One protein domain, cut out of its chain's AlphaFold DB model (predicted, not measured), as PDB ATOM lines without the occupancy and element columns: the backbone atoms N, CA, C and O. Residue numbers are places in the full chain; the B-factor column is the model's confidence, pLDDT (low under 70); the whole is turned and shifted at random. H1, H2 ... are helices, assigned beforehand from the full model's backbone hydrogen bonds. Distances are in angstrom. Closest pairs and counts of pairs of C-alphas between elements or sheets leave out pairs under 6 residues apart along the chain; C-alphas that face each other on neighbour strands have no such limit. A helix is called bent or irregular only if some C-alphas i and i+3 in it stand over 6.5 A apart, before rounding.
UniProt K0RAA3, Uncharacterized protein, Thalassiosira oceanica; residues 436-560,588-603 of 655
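What this domain is: This is residues 436 to 560 and 588 to 603 of the 655 residues of an uncharacterized protein of Thalassiosira oceanica (UniProt K0RAA3). A long helical hairpin of H1 and H2a makes one end of this model; H2 then bends, and its arm H2b, with H3 packed across it, makes the other end. Residues 553 to 560 of H4 stick out, while the short H5 packs on an early part of H1 and H6 is near H1. You have 141 printed residues with six named helices, H1 to H6 in chain order, and no named strand: all helix, mostly crossed. The whole is loose, with a radius of gyration of the C-alphas of 17.8 A and spans of 62 by 47 by 28 A.

How they stand to each other: Start at H1, residues 436 to 462. H2, residues 471 to 501, was assigned as one helix by its hydrogen bonds but is bent: C-alphas 481 and 484 are 7.5 A apart, and its arms H2a, residues 471 to 481, and H2b, residues 484 to 501, stand at a steep tilt of 61 degrees. H1, with residues 442 to 454 alone, touches H2a in a hairpin, opposite ways at a shallow tilt of 26 degrees; their closest C-alphas, Ala 446 and Tyr 481, are 5.0 A apart. H3, residues 512 to 522, touches residues 487 to 495 of H2b at a steep tilt of 62 degrees, closest at C-alphas Ala 491 and Tyr 515, 4.9 A. H4, residues 548 to 560, touches H2a with residues 548 to 549 alone, closest at C-alphas Glu 480 and Glu 548, 5.5 A. H5, residues 588 to 596, only just touches H1, with 3 pairs of C-alphas within 8 A, the closest Ser 442 and Met 595, 6.9 A. Each O i to N i+4 pair is within hydrogen-bond range in H1, H2a, H2b, H3 and H5, but 6 of 9 in H4; H6, residues 600 to 603, is too short for one.

Where its parts are: Find C-alpha 436 at (186.288, 141.534, 260.371); H1 runs 38.7 A from there. H2a covers 15.8 A, H2b 25.5 A, H3 15.2 A, H5 12.2 A and H6 5.1 A, ending at C-alpha 603, (192.145, 151.025, 255.581). H4 covers 19.8 A and is irregular, only just: C-alphas 552 and 555 are 6.7 A apart.

The domain as a whole: The C-alphas farthest apart, Cys 464 and Glu 507, are 62.6 A apart. Residues 523 to 547 make the long link from H3 to H4. Residues 561 to 587 are not printed; C-alphas 560 and 588 are 32.0 A apart across the cut. The pLDDT is under 70 at 20 residues, among them 554 to 560 and 595 to 603.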
ATOM      1  N   ALA A 436     187.027 140.318 260.072       82.44
ATOM      2  CA  ALA A 436     186.288 141.534 260.371       82.44
ATOM      3  C   ALA A 436     186.753 142.719 259.523       82.44
ATOM      4  O   ALA A 436     185.913 143.405 258.936       82.44
ATOM      5  N   LEU A 437     188.069 142.909 259.392       85.69
ATOM      6  CA  LEU A 437     188.649 143.916 258.504       85.69
ATOM      7  C   LEU A 437     188.163 143.731 257.071       85.69
ATOM      8  O   LEU A 437     187.799 144.701 256.412       85.69
ATOM      9  N   GLN A 438     188.079 142.491 256.597       83.94
ATOM     10  CA  GLN A 438     187.615 142.237 255.246       83.94
ATOM     11  C   GLN A 438     186.108 142.439 255.062       83.94
ATOM     12  O   GLN A 438     185.686 142.960 254.028       83.94
ATOM     13  N   ILE A 439     185.285 142.085 256.052       83.75
ATOM     14  CA  ILE A 439     183.852 142.406 256.040       83.75
ATOM     15  C   ILE A 439     183.682 143.925 255.950       83.75
ATOM     16  O   ILE A 439     182.945 144.411 255.089       83.75
ATOM     17  N   VAL A 440     184.415 144.687 256.766       87.12
ATOM     18  CA  VAL A 440     184.406 146.156 256.721       87.12
ATOM     19  C   VAL A 440     184.903 146.670 255.368       87.12
ATOM     20  O   VAL A 440     184.263 147.546 254.787       87.12
ATOM     21  N   ALA A 441     185.980 146.104 254.819       86.12
ATOM     22  CA  ALA A 441     186.500 146.466 253.504       86.12
ATOM     23  C   ALA A 441     185.454 146.233 252.403       86.12
ATOM     24  O   ALA A 441     185.189 147.138 251.615       86.12
ATOM     25  N   SER A 442     184.778 145.079 252.396       84.62
ATOM     26  CA  SER A 442     183.703 144.808 251.430       84.62
ATOM     27  C   SER A 442     182.544 145.774 251.551       84.62
ATOM     28  O   SER A 442     182.019 146.232 250.543       84.62
ATOM     29  N   HIS A 443     182.183 146.141 252.779       88.19
ATOM     30  CA  HIS A 443     181.129 147.106 253.012       88.19
ATOM     31  C   HIS A 443     181.527 148.495 252.497       88.19
ATOM     32  O   HIS A 443     180.737 149.144 251.814       88.19
ATOM     33  N   LYS A 444     182.774 148.926 252.738       90.44
ATOM     34  CA  LYS A 444     183.323 150.178 252.192       90.44
ATOM     35  C   LYS A 444     183.301 150.176 250.657       90.44
ATOM     36  O   LYS A 444     182.894 151.171 250.060       90.44
ATOM     37  N   VAL A 445     183.689 149.072 250.013       90.31
ATOM     38  CA  VAL A 445     183.644 148.935 248.544       90.31
ATOM     39  C   VAL A 445     182.200 148.977 248.034       90.31
ATOM     40  O   VAL A 445     181.909 149.754 247.127       90.31
ATOM     41  N   ALA A 446     181.280 148.235 248.658       91.25
ATOM     42  CA  ALA A 446     179.861 148.240 248.305       91.25
ATOM     43  C   ALA A 446     179.261 149.652 248.367       91.25
ATOM     44  O   ALA A 446     178.607 150.092 247.424       91.25
ATOM     45  N   LEU A 447     179.541 150.400 249.440       93.62
ATOM     46  CA  LEU A 447     179.080 151.780 249.593       93.62
ATOM     47  C   LEU A 447     179.642 152.700 248.506       93.62
ATOM     48  O   LEU A 447     178.890 153.482 247.927       93.62
ATOM     49  N   ARG A 448     180.937 152.593 248.177       95.38
ATOM     50  CA  ARG A 448     181.540 153.380 247.085       95.38
ATOM     51  C   ARG A 448     180.863 153.095 245.745       95.38
ATOM     52  O   ARG A 448     180.589 154.032 245.000       95.38
ATOM     53  N   LYS A 449     180.560 151.829 245.448       95.38
ATOM     54  CA  LYS A 449     179.894 151.423 244.200       95.38
ATOM     55  C   LYS A 449     178.448 151.906 244.141       95.38
ATOM     56  O   LYS A 449     178.036 152.444 243.118       95.38
ATOM     57  N   VAL A 450     177.716 151.809 245.249       96.06
ATOM     58  CA  VAL A 450     176.360 152.361 245.384       96.06
ATOM     59  C   VAL A 450     176.349 153.872 245.160       96.06
ATOM     60  O   VAL A 450     175.537 154.364 244.383       96.06
ATOM     61  N   LEU A 451     177.267 154.613 245.787       96.75
ATOM     62  CA  LEU A 451     177.380 156.062 245.595       96.75
ATOM     63  C   LEU A 451     177.766 156.419 244.152       96.75
ATOM     64  O   LEU A 451     177.240 157.381 243.595       96.75
ATOM     65  N   GLY A 452     178.648 155.631 243.531       97.00
ATOM     66  CA  GLY A 452     179.005 155.775 242.119       97.00
ATOM     67  C   GLY A 452     177.797 155.615 241.195       97.00
ATOM     68  O   GLY A 452     177.550 156.480 240.355       97.00
ATOM     69  N   GLU A 453     176.998 154.566 241.396       97.38
ATOM     70  CA  GLU A 453     175.762 154.346 240.638       97.38
ATOM     71  C   GLU A 453     174.741 155.460 240.893       97.38
ATOM     72  O   GLU A 453     174.182 155.997 239.943       97.38
ATOM     73  N   GLN A 454     174.531 155.872 242.146       96.75
ATOM     74  CA  GLN A 454     173.632 156.982 242.479       96.75
ATOM     75  C   GLN A 454     174.034 158.277 241.766       96.75
ATOM     76  O   GLN A 454     173.179 158.976 241.220       96.75
ATOM     77  N   ASN A 455     175.329 158.596 241.738       97.50
ATOM     78  CA  ASN A 455     175.837 159.771 241.035       97.50
ATOM     79  C   ASN A 455     175.643 159.655 239.519       97.50
ATOM     80  O   ASN A 455     175.239 160.627 238.884       97.50
ATOM     81  N   MET A 456     175.857 158.470 238.942       97.75
ATOM     82  CA  MET A 456     175.592 158.227 237.524       97.75
ATOM     83  C   MET A 456     174.102 158.371 237.192       97.75
ATOM     84  O   MET A 456     173.761 159.043 236.222       97.75
ATOM     85  N   GLN A 457     173.204 157.811 238.005       97.50
ATOM     86  CA  GLN A 457     171.759 157.954 237.812       97.50
ATOM     87  C   GLN A 457     171.311 159.414 237.936       97.50
ATOM     88  O   GLN A 457     170.488 159.867 237.142       97.50
ATOM     89  N   ARG A 458     171.892 160.187 238.866       96.75
ATOM     90  CA  ARG A 458     171.661 161.639 238.966       96.75
ATOM     91  C   ARG A 458     172.134 162.384 237.721       96.75
ATOM     92  O   ARG A 458     171.411 163.252 237.248       96.75
ATOM     93  N   LEU A 459     173.305 162.041 237.184       97.56
ATOM     94  CA  LEU A 459     173.828 162.647 235.958       97.56
ATOM     95  C   LEU A 459     172.942 162.318 234.748       97.56
ATOM     96  O   LEU A 459     172.601 163.206 233.977       97.56
ATOM     97  N   LEU A 460     172.518 161.062 234.605       97.06
ATOM     98  CA  LEU A 460     171.606 160.643 233.538       97.06
ATOM     99  C   LEU A 460     170.231 161.307 233.669       97.06
ATOM    100  O   LEU A 460     169.645 161.716 232.670       97.06
ATOM    101  N   ASN A 461     169.741 161.469 234.900       96.12
ATOM    102  CA  ASN A 461     168.513 162.204 235.177       96.12
ATOM    103  C   ASN A 461     168.659 163.695 234.838       96.12
ATOM    104  O   ASN A 461     167.752 164.282 234.260       96.12
ATOM    105  N   PHE A 462     169.812 164.298 235.145       96.44
ATOM    106  CA  PHE A 462     170.141 165.671 234.755       96.44
ATOM    107  C   PHE A 462     170.198 165.842 233.227       96.44
ATOM    108  O   PHE A 462     169.769 166.865 232.707       96.44
ATOM    109  N   LEU A 463     170.649 164.816 232.501       97.44
ATOM    110  CA  LEU A 463     170.620 164.751 231.035       97.44
ATOM    111  C   LEU A 463     169.243 164.348 230.465       97.44
ATOM    112  O   LEU A 463     169.147 163.998 229.290       97.44
ATOM    113  N   CYS A 464     168.184 164.384 231.280       96.88
ATOM    114  CA  CYS A 464     166.805 164.082 230.895       96.88
ATOM    115  C   CYS A 464     166.604 162.686 230.276       96.88
ATOM    116  O   CYS A 464     165.691 162.493 229.473       96.88
ATOM    117  N   VAL A 465     167.426 161.694 230.640       96.44
ATOM    118  CA  VAL A 465     167.234 160.311 230.182       96.44
ATOM    119  C   VAL A 465     166.054 159.691 230.948       96.44
ATOM    120  O   VAL A 465     166.138 159.521 232.169       96.44
ATOM    121  N   PRO A 466     164.940 159.336 230.281       94.62
ATOM    122  CA  PRO A 466     163.787 158.755 230.957       94.62
ATOM    123  C   PRO A 466     164.146 157.390 231.558       94.62
ATOM    124  O   PRO A 466     164.777 156.557 230.910       94.62
ATOM    125  N   GLY A 467     163.743 157.163 232.810       94.00
ATOM    126  CA  GLY A 467     164.067 155.933 233.542       94.00
ATOM    127  C   GLY A 467     165.504 155.864 234.076       94.00
ATOM    128  O   GLY A 467     165.948 154.789 234.468       94.00
ATOM    129  N   ALA A 468     166.233 156.988 234.111       94.69
ATOM    130  CA  ALA A 468     167.587 157.055 234.667       94.69
ATOM    131  C   ALA A 468     167.668 156.691 236.160       94.69
ATOM    132  O   ALA A 468     168.670 156.132 236.601       94.69
ATOM    133  N   LEU A 469     166.627 157.006 236.935       96.19
ATOM    134  CA  LEU A 469     166.528 156.637 238.344       96.19
ATOM    135  C   LEU A 469     166.003 155.204 238.446       96.19
ATOM    136  O   LEU A 469     164.818 154.953 238.235       96.19
ATOM    137  N   ASN A 470     166.894 154.271 238.769       96.88
ATOM    138  CA  ASN A 470     166.565 152.864 238.933       96.88
ATOM    139  C   ASN A 470     167.004 152.390 240.333       96.88
ATOM    140  O   ASN A 470     168.181 152.055 240.525       96.88
ATOM    141  N   PRO A 471     166.081 152.358 241.315       95.06
ATOM    142  CA  PRO A 471     166.396 151.919 242.671       95.06
ATOM    143  C   PRO A 471     166.771 150.432 242.732       95.06
ATOM    144  O   PRO A 471     167.629 150.064 243.534       95.06
ATOM    145  N   ASP A 472     166.207 149.596 241.854       94.88
ATOM    146  CA  ASP A 472     166.510 148.162 241.810       94.88
ATOM    147  C   ASP A 472     167.967 147.923 241.426       94.88
ATOM    148  O   ASP A 472     168.634 147.087 242.026       94.88
ATOM    149  N   LYS A 473     168.506 148.726 240.503       94.88
ATOM    150  CA  LYS A 473     169.921 148.654 240.117       94.88
ATOM    151  C   LYS A 473     170.863 149.052 241.259       94.88
ATOM    152  O   LYS A 473     171.932 148.469 241.416       94.88
ATOM    153  N   ILE A 474     170.467 150.022 242.085       94.88
ATOM    154  CA  ILE A 474     171.233 150.391 243.285       94.88
ATOM    155  C   ILE A 474     171.226 149.235 244.294       94.88
ATOM    156  O   ILE A 474     172.270 148.905 244.861       94.88
ATOM    157  N   ALA A 475     170.063 148.615 244.509       92.88
ATOM    158  CA  ALA A 475     169.931 147.459 245.387       92.88
ATOM    159  C   ALA A 475     170.734 146.257 244.866       92.88
ATOM    160  O   ALA A 475     171.432 145.612 245.646       92.88
ATOM    161  N   GLU A 476     170.698 145.995 243.560       92.56
ATOM    162  CA  GLU A 476     171.472 144.946 242.892       92.56
ATOM    163  C   GLU A 476     172.970 145.117 243.156       92.56
ATOM    164  O   GLU A 476     173.598 144.194 243.669       92.56
ATOM    165  N   ILE A 477     173.520 146.317 242.937       94.25
ATOM    166  CA  ILE A 477     174.933 146.615 243.219       94.25
ATOM    167  C   ILE A 477     175.244 146.440 244.707       94.25
ATOM    168  O   ILE A 477     176.246 145.826 245.069       94.25
ATOM    169  N   TYR A 478     174.395 146.948 245.603       93.44
ATOM    170  CA  TYR A 478     174.615 146.756 247.036       93.44
ATOM    171  C   TYR A 478     174.676 145.267 247.396       93.44
ATOM    172  O   TYR A 478     175.552 144.832 248.146       93.44
ATOM    173  N   HIS A 479     173.758 144.474 246.854       91.19
ATOM    174  CA  HIS A 479     173.690 143.050 247.121       91.19
ATOM    175  C   HIS A 479     174.826 142.265 246.469       91.19
ATOM    176  O   HIS A 479     175.319 141.362 247.135       91.19
ATOM    177  N   GLU A 480     175.280 142.619 245.264       91.75
ATOM    178  CA  GLU A 480     176.430 142.006 244.581       91.75
ATOM    179  C   GLU A 480     177.692 142.115 245.450       91.75
ATOM    180  O   GLU A 480     178.334 141.118 245.786       91.75
ATOM    181  N   TYR A 481     177.993 143.321 245.936       92.12
ATOM    182  CA  TYR A 481     179.207 143.567 246.721       92.12
ATOM    183  C   TYR A 481     179.102 143.110 248.188       92.12
ATOM    184  O   TYR A 481     180.121 142.991 248.874       92.12
ATOM    185  N   THR A 482     177.893 142.818 248.683       91.81
ATOM    186  CA  THR A 482     177.652 142.307 250.049       91.81
ATOM    187  C   THR A 482     177.201 140.846 250.097       91.81
ATOM    188  O   THR A 482     176.904 140.330 251.175       91.81
ATOM    189  N   ALA A 483     177.136 140.148 248.961       91.81
ATOM    190  CA  ALA A 483     176.617 138.783 248.911       91.81
ATOM    191  C   ALA A 483     177.476 137.816 249.739       91.81
ATOM    192  O   ALA A 483     176.964 137.079 250.577       91.81
ATOM    193  N   TRP A 484     178.801 137.893 249.593       90.56
ATOM    194  CA  TRP A 484     179.712 137.006 250.321       90.56
ATOM    195  C   TRP A 484     179.680 137.236 251.843       90.56
ATOM    196  O   TRP A 484     179.757 136.280 252.610       90.56
ATOM    197  N   SER A 485     179.541 138.486 252.302       89.81
ATOM    198  CA  SER A 485     179.486 138.795 253.735       89.81
ATOM    199  C   SER A 485     178.172 138.325 254.363       89.81
ATOM    200  O   SER A 485     178.153 137.919 255.526       89.81
ATOM    201  N   ARG A 486     177.085 138.295 253.580       90.62
ATOM    202  CA  ARG A 486     175.812 137.673 253.966       90.62
ATOM    203  C   ARG A 486     175.955 136.163 254.136       90.62
ATOM    204  O   ARG A 486     175.572 135.644 255.181       90.62
ATOM    205  N   ASP A 487     176.541 135.480 253.159       91.81
ATOM    206  CA  ASP A 487     176.753 134.028 253.203       91.81
ATOM    207  C   ASP A 487     177.644 133.621 254.376       91.81
ATOM    208  O   ASP A 487     177.328 132.687 255.118       91.81
ATOM    209  N   LEU A 488     178.692 134.405 254.624       90.75
ATOM    210  CA  LEU A 488     179.567 134.245 255.774       90.75
ATOM    211  C   LEU A 488     178.823 134.398 257.104       90.75
ATOM    212  O   LEU A 488     179.020 133.590 258.013       90.75
ATOM    213  N   ALA A 489     177.952 135.401 257.221       90.12
ATOM    214  CA  ALA A 489     177.130 135.599 258.412       90.12
ATOM    215  C   ALA A 489     176.139 134.440 258.622       90.12
ATOM    216  O   ALA A 489     175.954 133.987 259.750       90.12
ATOM    217  N   LEU A 490     175.541 133.919 257.545       92.38
ATOM    218  CA  LEU A 490     174.665 132.746 257.597       92.38
ATOM    219  C   LEU A 490     175.430 131.483 258.017       92.38
ATOM    220  O   LEU A 490     174.951 130.728 258.863       92.38
ATOM    221  N   ALA A 491     176.630 131.270 257.474       93.62
ATOM    222  CA  ALA A 491     177.480 130.138 257.824       93.62
ATOM    223  C   ALA A 491     177.956 130.215 259.281       93.62
ATOM    224  O   ALA A 491     177.950 129.207 259.988       93.62
ATOM    225  N   ALA A 492     178.319 131.410 259.756       91.25
ATOM    226  CA  ALA A 492     178.674 131.635 261.155       91.25
ATOM    227  C   ALA A 492     177.470 131.355 262.068       91.25
ATOM    228  O   ALA A 492     177.593 130.646 263.064       91.25
ATOM    229  N   GLY A 493     176.285 131.856 261.707       92.62
ATOM    230  CA  GLY A 493     175.049 131.604 262.448       92.62
ATOM    231  C   GLY A 493     174.738 130.112 262.584       92.62
ATOM    232  O   GLY A 493     174.409 129.651 263.675       92.62
ATOM    233  N   ALA A 494     174.902 129.354 261.496       95.31
ATOM    234  CA  ALA A 494     174.701 127.909 261.490       95.31
ATOM    235  C   ALA A 494     175.746 127.158 262.333       95.31
ATOM    236  O   ALA A 494     175.375 126.257 263.082       95.31
ATOM    237  N   SER A 495     177.021 127.558 262.264       94.94
ATOM    238  CA  SER A 495     178.091 126.970 263.081       94.94
ATOM    239  C   SER A 495     177.852 127.165 264.573       94.94
ATOM    240  O   SER A 495     177.967 126.217 265.342       94.94
ATOM    241  N   ASP A 496     177.417 128.352 264.986       91.81
ATOM    242  CA  ASP A 496     177.084 128.612 266.386       91.81
ATOM    243  C   ASP A 496     175.847 127.839 266.842       91.81
ATOM    244  O   ASP A 496     175.811 127.339 267.964       91.81
ATOM    245  N   ALA A 497     174.825 127.733 265.987       94.69
ATOM    246  CA  ALA A 497     173.652 126.925 266.296       94.69
ATOM    247  C   ALA A 497     174.046 125.458 266.523       94.69
ATOM    248  O   ALA A 497     173.524 124.816 267.437       94.69
ATOM    249  N   ASP A 498     174.998 124.949 265.738       96.25
ATOM    250  CA  ASP A 498     175.527 123.603 265.908       96.25
ATOM    251  C   ASP A 498     176.405 123.472 267.153       96.25
ATOM    252  O   ASP A 498     176.220 122.533 267.917       96.25
ATOM    253  N   ALA A 499     177.261 124.457 267.437       94.00
ATOM    254  CA  ALA A 499     178.036 124.503 268.673       94.00
ATOM    255  C   ALA A 499     177.120 124.472 269.907       94.00
ATOM    256  O   ALA A 499     177.354 123.705 270.831       94.00
ATOM    257  N   VAL A 500     176.020 125.229 269.916       93.88
ATOM    258  CA  VAL A 500     175.035 125.160 271.009       93.88
ATOM    259  C   VAL A 500     174.358 123.788 271.055       93.88
ATOM    260  O   VAL A 500     174.138 123.245 272.138       93.88
ATOM    261  N   ARG A 501     174.031 123.202 269.899       95.75
ATOM    262  CA  ARG A 501     173.394 121.880 269.806       95.75
ATOM    263  C   ARG A 501     174.296 120.758 270.322       95.75
ATOM    264  O   ARG A 501     173.786 119.822 270.933       95.75
ATOM    265  N   THR A 502     175.604 120.859 270.109       96.12
ATOM    266  CA  THR A 502     176.601 119.876 270.548       96.12
ATOM    267  C   THR A 502     177.183 120.186 271.928       96.12
ATOM    268  O   THR A 502     178.137 119.532 272.334       96.12
ATOM    269  N   ASN A 503     176.621 121.146 272.677       94.88
ATOM    270  CA  ASN A 503     177.167 121.626 273.956       94.88
ATOM    271  C   ASN A 503     178.643 122.061 273.857       94.88
ATOM    272  O   ASN A 503     179.429 121.826 274.770       94.88
ATOM    273  N   PHE A 504     178.999 122.710 272.749       92.00
ATOM    274  CA  PHE A 504     180.342 123.176 272.409       92.00
ATOM    275  C   PHE A 504     181.377 122.046 272.324       92.00
ATOM    276  O   PHE A 504     182.562 122.284 272.523       92.00
ATOM    277  N   ASP A 505     180.938 120.828 272.007       95.25
ATOM    278  CA  ASP A 505     181.827 119.704 271.731       95.25
ATOM    279  C   ASP A 505     182.544 119.924 270.389       95.25
ATOM    280  O   ASP A 505     181.933 119.835 269.317       95.25
ATOM    281  N   ASP A 506     183.837 120.247 270.464       92.31
ATOM    282  CA  ASP A 506     184.715 120.528 269.326       92.31
ATOM    283  C   ASP A 506     184.799 119.362 268.331       92.31
ATOM    284  O   ASP A 506     185.013 119.599 267.143       92.31
ATOM    285  N   GLU A 507     184.604 118.120 268.786       95.38
ATOM    286  CA  GLU A 507     184.663 116.937 267.923       95.38
ATOM    287  C   GLU A 507     183.388 116.758 267.096       95.38
ATOM    288  O   GLU A 507     183.439 116.201 266.000       95.38
ATOM    289  N   LYS A 508     182.253 117.238 267.613       95.25
ATOM    290  CA  LYS A 508     180.933 117.077 266.984       95.25
ATOM    291  C   LYS A 508     180.447 118.323 266.264       95.25
ATOM    292  O   LYS A 508     179.533 118.223 265.447       95.25
ATOM    293  N   ARG A 509     180.976 119.500 266.610       94.44
ATOM    294  CA  ARG A 509     180.533 120.757 266.007       94.44
ATOM    295  C   ARG A 509     181.066 120.879 264.586       94.44
ATOM    296  O   ARG A 509     182.251 120.685 264.323       94.44
ATOM    297  N   HIS A 510     180.207 121.324 263.689       96.69
ATOM    298  CA  HIS A 510     180.627 121.755 262.371       96.69
ATOM    299  C   HIS A 510     181.151 123.187 262.433       96.69
ATOM    300  O   HIS A 510     180.511 124.097 262.975       96.69
ATOM    301  N   THR A 511     182.329 123.400 261.851       93.25
ATOM    302  CA  THR A 511     182.893 124.743 261.748       93.25
ATOM    303  C   THR A 511     182.117 125.573 260.729       93.25
ATOM    304  O   THR A 511     181.355 125.081 259.894       93.25
ATOM    305  N   ARG A 512     182.319 126.881 260.770       92.25
ATOM    306  CA  ARG A 512     181.740 127.800 259.795       92.25
ATOM    307  C   ARG A 512     182.180 127.485 258.367       92.25
ATOM    308  O   ARG A 512     181.374 127.601 257.449       92.25
ATOM    309  N   GLU A 513     183.426 127.071 258.180       91.50
ATOM    310  CA  GLU A 513     183.988 126.696 256.882       91.50
ATOM    311  C   GLU A 513     183.224 125.507 256.288       91.50
ATOM    312  O   GLU A 513     182.947 125.503 255.089       91.50
ATOM    313  N   TYR A 514     182.780 124.557 257.122       94.69
ATOM    314  CA  TYR A 514     181.881 123.482 256.695       94.69
ATOM    315  C   TYR A 514     180.545 124.031 256.175       94.69
ATOM    316  O   TYR A 514     180.069 123.610 255.120       94.69
ATOM    317  N   TYR A 515     179.935 125.005 256.857       95.75
ATOM    318  CA  TYR A 515     178.670 125.591 256.398       95.75
ATOM    319  C   TYR A 515     178.825 126.460 255.148       95.75
ATOM    320  O   TYR A 515     177.946 126.431 254.286       95.75
ATOM    321  N   MET A 516     179.941 127.175 254.998       93.62
ATOM    322  CA  MET A 516     180.269 127.862 253.745       93.62
ATOM    323  C   MET A 516     180.441 126.868 252.600       93.62
ATOM    324  O   MET A 516     179.856 127.034 251.533       93.62
ATOM    325  N   LEU A 517     181.186 125.788 252.834       94.50
ATOM    326  CA  LEU A 517     181.356 124.701 251.879       94.50
ATOM    327  C   LEU A 517     179.999 124.103 251.476       94.50
ATOM    328  O   LEU A 517     179.720 123.939 250.289       94.50
ATOM    329  N   LYS A 518     179.111 123.873 252.446       95.75
ATOM    330  CA  LYS A 518     177.742 123.399 252.216       95.75
ATOM    331  C   LYS A 518     176.918 124.361 251.350       95.75
ATOM    332  O   LYS A 518     176.195 123.898 250.469       95.75
ATOM    333  N   GLN A 519     177.034 125.674 251.556       93.88
ATOM    334  CA  GLN A 519     176.380 126.690 250.717       93.88
ATOM    335  C   GLN A 519     176.915 126.678 249.276       93.88
ATOM    336  O   GLN A 519     176.131 126.716 248.324       93.88
ATOM    337  N   VAL A 520     178.235 126.561 249.104       93.75
ATOM    338  CA  VAL A 520     178.880 126.479 247.783       93.75
ATOM    339  C   VAL A 520     178.462 125.204 247.045       93.75
ATOM    340  O   VAL A 520     178.119 125.259 245.866       93.75
ATOM    341  N   VAL A 521     178.409 124.059 247.732       94.62
ATOM    342  CA  VAL A 521     177.933 122.788 247.156       94.62
ATOM    343  C   VAL A 521     176.454 122.877 246.767       94.62
ATOM    344  O   VAL A 521     176.090 122.473 245.663       94.62
ATOM    345  N   ALA A 522     175.608 123.470 247.616       93.62
ATOM    346  CA  ALA A 522     174.194 123.707 247.307       93.62
ATOM    347  C   ALA A 522     173.990 124.638 246.095       93.62
ATOM    348  O   ALA A 522     172.958 124.575 245.427       93.62
ATOM    349  N   SER A 523     174.993 125.464 245.796       92.69
ATOM    350  CA  SER A 523     175.045 126.381 244.656       92.69
ATOM    351  C   SER A 523     175.687 125.763 243.404       92.69
ATOM    352  O   SER A 523     176.092 126.490 242.499       92.69
ATOM    353  N   ASP A 524     175.822 124.431 243.350       95.25
ATOM    354  CA  ASP A 524     176.550 123.696 242.301       95.25
ATOM    355  C   ASP A 524     177.967 124.248 242.072       95.25
ATOM    356  O   ASP A 524     178.413 124.479 240.947       95.25
ATOM    357  N   TYR A 525     178.692 124.471 243.172       94.81
ATOM    358  CA  TYR A 525     180.076 124.952 243.176       94.81
ATOM    359  C   TYR A 525     180.260 126.330 242.523       94.81
ATOM    360  O   TYR A 525     181.360 126.671 242.075       94.81
ATOM    361  N   ARG A 526     179.191 127.128 242.454       94.81
ATOM    362  CA  ARG A 526     179.261 128.541 242.087       94.81
ATOM    363  C   ARG A 526     179.524 129.377 243.330       94.81
ATOM    364  O   ARG A 526     178.957 129.112 244.387       94.81
ATOM    365  N   VAL A 527     180.380 130.380 243.191       94.19
ATOM    366  CA  VAL A 527     180.780 131.276 244.285       94.19
ATOM    367  C   VAL A 527     180.468 132.724 243.935       94.19
ATOM    368  O   VAL A 527     180.343 133.062 242.760       94.19
ATOM    369  N   HIS A 528     180.344 133.592 244.935       93.31
ATOM    370  CA  HIS A 528     180.172 135.025 244.683       93.31
ATOM    371  C   HIS A 528     181.408 135.605 244.007       93.31
ATOM    372  O   HIS A 528     182.540 135.244 244.337       93.31
ATOM    373  N   ARG A 529     181.202 136.542 243.082       91.62
ATOM    374  CA  ARG A 529     182.294 137.143 242.304       91.62
ATOM    375  C   ARG A 529     183.303 137.888 243.169       91.62
ATOM    376  O   ARG A 529     184.504 137.817 242.922       91.62
ATOM    377  N   HIS A 530     182.805 138.547 244.210       90.06
ATOM    378  CA  HIS A 530     183.592 139.331 245.160       90.06
ATOM    379  C   HIS A 530     184.040 138.528 246.387       90.06
ATOM    380  O   HIS A 530     184.481 139.116 247.374       90.06
ATOM    381  N   MET A 531     183.918 137.195 246.356       89.94
ATOM    382  CA  MET A 531     184.340 136.356 247.468       89.94
ATOM    383  C   MET A 531     185.872 136.373 247.609       89.94
ATOM    384  O   MET A 531     186.588 136.070 246.650       89.94
ATOM    385  N   PRO A 532     186.397 136.715 248.794       87.62
ATOM    386  CA  PRO A 532     187.825 136.696 249.063       87.62
ATOM    387  C   PRO A 532     188.480 135.337 248.841       87.62
ATOM    388  O   PRO A 532     187.930 134.310 249.230       87.62
ATOM    389  N   GLN A 533     189.702 135.329 248.302       87.19
ATOM    390  CA  GLN A 533     190.406 134.081 248.001       87.19
ATOM    391  C   GLN A 533     190.682 133.232 249.245       87.19
ATOM    392  O   GLN A 533     190.482 132.029 249.195       87.19
ATOM    393  N   PHE A 534     191.076 133.826 250.373       84.50
ATOM    394  CA  PHE A 534     191.328 133.046 251.593       84.50
ATOM    395  C   PHE A 534     190.052 132.474 252.230       84.50
ATOM    396  O   PHE A 534     190.127 131.586 253.070       84.50
ATOM    397  N   MET A 535     188.883 132.997 251.848       84.56
ATOM    398  CA  MET A 535     187.582 132.484 252.278       84.56
ATOM    399  C   MET A 535     187.072 131.371 251.354       84.56
ATOM    400  O   MET A 535     186.085 130.713 251.679       84.56
ATOM    401  N   MET A 536     187.713 131.160 250.198       88.25
ATOM    402  CA  MET A 536     187.405 130.045 249.309       88.25
ATOM    403  C   MET A 536     187.811 128.733 249.979       88.25
ATOM    404  O   MET A 536     188.965 128.598 250.382       88.25
ATOM    405  N   PRO A 537     186.907 127.741 250.080       86.25
ATOM    406  CA  PRO A 537     187.285 126.422 250.563       86.25
ATOM    407  C   PRO A 537     188.406 125.852 249.685       86.25
ATOM    408  O   PRO A 537     188.205 125.644 248.489       86.25
ATOM    409  N   ASN A 538     189.569 125.565 250.279       85.31
ATOM    410  CA  ASN A 538     190.763 125.085 249.561       85.31
ATOM    411  C   ASN A 538     190.513 123.811 248.730       85.31
ATOM    412  O   ASN A 538     191.251 123.519 247.793       85.31
ATOM    413  N   CYS A 539     189.473 123.042 249.062       88.06
ATOM    414  CA  CYS A 539     189.098 121.801 248.388       88.06
ATOM    415  C   CYS A 539     188.155 121.981 247.184       88.06
ATOM    416  O   CYS A 539     187.761 120.981 246.582       88.06
ATOM    417  N   ILE A 540     187.772 123.212 246.822       89.75
ATOM    418  CA  ILE A 540     186.859 123.477 245.705       89.75
ATOM    419  C   ILE A 540     187.514 124.352 244.644       89.75
ATOM    420  O   ILE A 540     187.913 125.486 244.896       89.75
ATOM    421  N   THR A 541     187.485 123.868 243.403       92.81
ATOM    422  CA  THR A 541     187.626 124.722 242.224       92.81
ATOM    423  C   THR A 541     186.244 125.266 241.842       92.81
ATOM    424  O   THR A 541     185.355 124.468 241.527       92.81
ATOM    425  N   PRO A 542     186.015 126.592 241.879       92.50
ATOM    426  CA  PRO A 542     184.720 127.157 241.520       92.50
ATOM    427  C   PRO A 542     184.392 126.855 240.055       92.50
ATOM    428  O   PRO A 542     185.204 127.098 239.164       92.50
ATOM    429  N   LYS A 543     183.184 126.346 239.792       95.00
ATOM    430  CA  LYS A 543     182.705 126.063 238.426       95.00
ATOM    431  C   LYS A 543     182.224 127.317 237.691       95.00
ATOM    432  O   LYS A 543     181.983 127.276 236.488       95.00
ATOM    433  N   GLY A 544     182.034 128.415 238.415       94.56
ATOM    434  CA  GLY A 544     181.544 129.681 237.891       94.56
ATOM    435  C   GLY A 544     181.142 130.632 239.012       94.56
ATOM    436  O   GLY A 544     181.353 130.340 240.192       94.56
ATOM    437  N   TYR A 545     180.541 131.755 238.629       93.50
ATOM    438  CA  TYR A 545     180.056 132.753 239.574       93.50
ATOM    439  C   TYR A 545     178.542 132.655 239.753       93.50
ATOM    440  O   TYR A 545     177.809 132.329 238.812       93.50
ATOM    441  N   LEU A 546     178.082 132.886 240.980       91.81
ATOM    442  CA  LEU A 546     176.667 133.076 241.266       91.81
ATOM    443  C   LEU A 546     176.206 134.373 240.606       91.81
ATOM    444  O   LEU A 546     176.904 135.376 240.660       91.81
ATOM    445  N   ASN A 547     175.037 134.333 239.973       89.44
ATOM    446  CA  ASN A 547     174.369 135.546 239.535       89.44
ATOM    447  C   ASN A 547     173.651 136.121 240.761       89.44
ATOM    448  O   ASN A 547     172.645 135.557 241.202       89.44
ATOM    449  N   GLU A 548     174.187 137.186 241.356       84.12
ATOM    450  CA  GLU A 548     173.674 137.711 242.621       84.12
ATOM    451  C   GLU A 548     172.213 138.176 242.488       84.12
ATOM    452  O   GLU A 548     171.410 137.949 243.399       84.12
ATOM    453  N   ALA A 549     171.822 138.677 241.311       80.62
ATOM    454  CA  ALA A 549     170.430 138.987 240.999       80.62
ATOM    455  C   ALA A 549     169.531 137.746 241.123       80.62
ATOM    456  O   ALA A 549     168.475 137.802 241.748       80.62
ATOM    457  N   GLU A 550     169.954 136.584 240.616       81.62
ATOM    458  CA  GLU A 550     169.178 135.346 240.764       81.62
ATOM    459  C   GLU A 550     169.054 134.936 242.235       81.62
ATOM    460  O   GLU A 550     167.963 134.565 242.673       81.62
ATOM    461  N   THR A 551     170.133 135.047 243.017       77.81
ATOM    462  CA  THR A 551     170.120 134.628 244.428       77.81
ATOM    463  C   THR A 551     169.134 135.422 245.284       77.81
ATOM    464  O   THR A 551     168.472 134.829 246.136       77.81
ATOM    465  N   LEU A 552     168.951 136.721 245.017       74.12
ATOM    466  CA  LEU A 552     167.982 137.559 245.731       74.12
ATOM    467  C   LEU A 552     166.535 137.118 245.495       74.12
ATOM    468  O   LEU A 552     165.723 137.107 246.420       74.12
ATOM    469  N   TYR A 553     166.202 136.735 244.263       73.06
ATOM    470  CA  TYR A 553     164.824 136.400 243.898       73.06
ATOM    471  C   TYR A 553     164.486 134.911 244.079       73.06
ATOM    472  O   TYR A 553     163.306 134.543 244.114       73.06
ATOM    473  N   PHE A 554     165.486 134.034 244.229       66.25
ATOM    474  CA  PHE A 554     165.265 132.589 244.356       66.25
ATOM    475  C   PHE A 554     164.549 132.184 245.657       66.25
ATOM    476  O   PHE A 554     163.744 131.246 245.632       66.25
ATOM    477  N   GLU A 555     164.771 132.887 246.776       60.62
ATOM    478  CA  GLU A 555     164.076 132.587 248.040       60.62
ATOM    479  C   GLU A 555     162.566 132.837 247.951       60.62
ATOM    480  O   GLU A 555     161.770 132.023 248.426       60.62
ATOM    481  N   ASN A 556     162.152 133.904 247.263       60.94
ATOM    482  CA  ASN A 556     160.735 134.219 247.087       60.94
ATOM    483  C   ASN A 556     160.039 133.217 246.150       60.94
ATOM    484  O   ASN A 556     158.897 132.821 246.394       60.94
ATOM    485  N   ARG A 557     160.746 132.708 245.131       61.84
ATOM    486  CA  ARG A 557     160.199 131.707 244.197       61.84
ATOM    487  C   ARG A 557     159.958 130.339 244.837       61.84
ATOM    488  O   ARG A 557     158.951 129.691 244.542       61.84
ATOM    489  N   LYS A 558     160.851 129.886 245.725       66.50
ATOM    490  CA  LYS A 558     160.663 128.611 246.445       66.50
ATOM    491  C   LYS A 558     159.478 128.662 247.412       66.50
ATOM    492  O   LYS A 558     158.804 127.651 247.588       66.50
ATOM    493  N   LYS A 559     159.185 129.828 247.998       65.25
ATOM    494  CA  LYS A 559     158.001 130.011 248.851       65.25
ATOM    495  C   LYS A 559     156.701 129.973 248.038       65.25
ATOM    496  O   LYS A 559     155.785 129.259 248.427       65.25
ATOM    497  N   MET A 560     156.660 130.618 246.867       62.38
ATOM    498  CA  MET A 560     155.472 130.604 245.994       62.38
ATOM    499  C   MET A 560     155.174 129.241 245.352       62.38
ATOM    500  O   MET A 560     154.022 128.922 245.086       62.38
ATOM    501  N   GLY A 588     185.985 137.894 237.475       61.41
ATOM    502  CA  GLY A 588     185.892 137.767 238.939       61.41
ATOM    503  C   GLY A 588     187.255 137.878 239.639       61.41
ATOM    504  O   GLY A 588     187.323 138.127 240.836       61.41
ATOM    505  N   GLU A 589     188.346 137.742 238.890       66.25
ATOM    506  CA  GLU A 589     189.705 137.996 239.352       66.25
ATOM    507  C   GLU A 589     190.017 139.490 239.488       66.25
ATOM    508  O   GLU A 589     190.646 139.885 240.461       66.25
ATOM    509  N   GLU A 590     189.498 140.341 238.603       73.56
ATOM    510  CA  GLU A 590     189.621 141.798 238.712       73.56
ATOM    511  C   GLU A 590     188.798 142.351 239.882       73.56
ATOM    512  O   GLU A 590     189.278 143.186 240.641       73.56
ATOM    513  N   ALA A 591     187.597 141.811 240.095       62.44
ATOM    514  CA  ALA A 591     186.774 142.093 241.269       62.44
ATOM    515  C   ALA A 591     187.475 141.699 242.586       62.44
ATOM    516  O   ALA A 591     187.432 142.440 243.571       62.44
ATOM    517  N   ARG A 592     188.152 140.541 242.601       67.69
ATOM    518  CA  ARG A 592     188.989 140.106 243.729       67.69
ATOM    519  C   ARG A 592     190.220 140.991 243.897       67.69
ATOM    520  O   ARG A 592     190.541 141.349 245.026       67.69
ATOM    521  N   ALA A 593     190.857 141.387 242.796       73.31
ATOM    522  CA  ALA A 593     191.979 142.314 242.807       73.31
ATOM    523  C   ALA A 593     191.562 143.693 243.333       73.31
ATOM    524  O   ALA A 593     192.306 144.295 244.092       73.31
ATOM    525  N   GLU A 594     190.372 144.191 242.994       74.12
ATOM    526  CA  GLU A 594     189.828 145.444 243.532       74.12
ATOM    527  C   GLU A 594     189.630 145.350 245.052       74.12
ATOM    528  O   GLU A 594     190.055 146.237 245.789       74.12
ATOM    529  N   MET A 595     189.070 144.236 245.528       60.47
ATOM    530  CA  MET A 595     188.904 143.951 246.955       60.47
ATOM    531  C   MET A 595     190.238 143.791 247.700       60.47
ATOM    532  O   MET A 595     190.327 144.163 248.869       60.47
ATOM    533  N   SER A 596     191.275 143.257 247.047       60.84
ATOM    534  CA  SER A 596     192.617 143.116 247.630       60.84
ATOM    535  C   SER A 596     193.477 144.377 247.505       60.84
ATOM    536  O   SER A 596     194.430 144.530 248.259       60.84
ATOM    537  N   ARG A 597     193.167 145.263 246.547       64.75
ATOM    538  CA  ARG A 597     193.822 146.564 246.314       64.75
ATOM    539  C   ARG A 597     193.283 147.673 247.205       64.75
ATOM    540  O   ARG A 597     193.762 148.797 247.090       64.75
ATOM    541  N   VAL A 598     192.285 147.398 248.049       56.72
ATOM    542  CA  VAL A 598     191.936 148.326 249.126       56.72
ATOM    543  C   VAL A 598     193.184 148.445 249.993       56.72
ATOM    544  O   VAL A 598     193.504 147.541 250.762       56.72
ATOM    545  N   ASP A 599     193.928 149.520 249.743       45.66
ATOM    546  CA  ASP A 599     195.275 149.717 250.239       45.66
ATOM    547  C   ASP A 599     195.250 149.603 251.755       45.66
ATOM    548  O   ASP A 599     194.333 150.119 252.409       45.66
ATOM    549  N   ARG A 600     196.259 148.949 252.328       50.66
ATOM    550  CA  ARG A 600     196.375 148.862 253.788       50.66
ATOM    551  C   ARG A 600     196.365 150.272 254.402       50.66
ATOM    552  O   ARG A 600     195.786 150.459 255.463       50.66
ATOM    553  N   ASP A 601     196.846 151.254 253.638       45.28
ATOM    554  CA  ASP A 601     196.892 152.685 253.953       45.28
ATOM    555  C   ASP A 601     195.591 153.463 253.662       45.28
ATOM    556  O   ASP A 601     195.442 154.585 254.122       45.28
ATOM    557  N   THR A 602     194.633 152.911 252.902       47.28
ATOM    558  CA  THR A 602     193.252 153.453 252.836       47.28
ATOM    559  C   THR A 602     192.314 152.773 253.832       47.28
ATOM    560  O   THR A 602     191.191 153.240 254.054       47.28
ATOM    561  N   LEU A 603     192.754 151.653 254.413       40.41
ATOM    562  CA  LEU A 603     192.145 151.025 255.581       40.41
ATOM    563  C   LEU A 603     192.670 151.637 256.880       40.41
ATOM    564  O   LEU A 603     191.865 151.807 257.791       40.41
TER     565      LEU A 603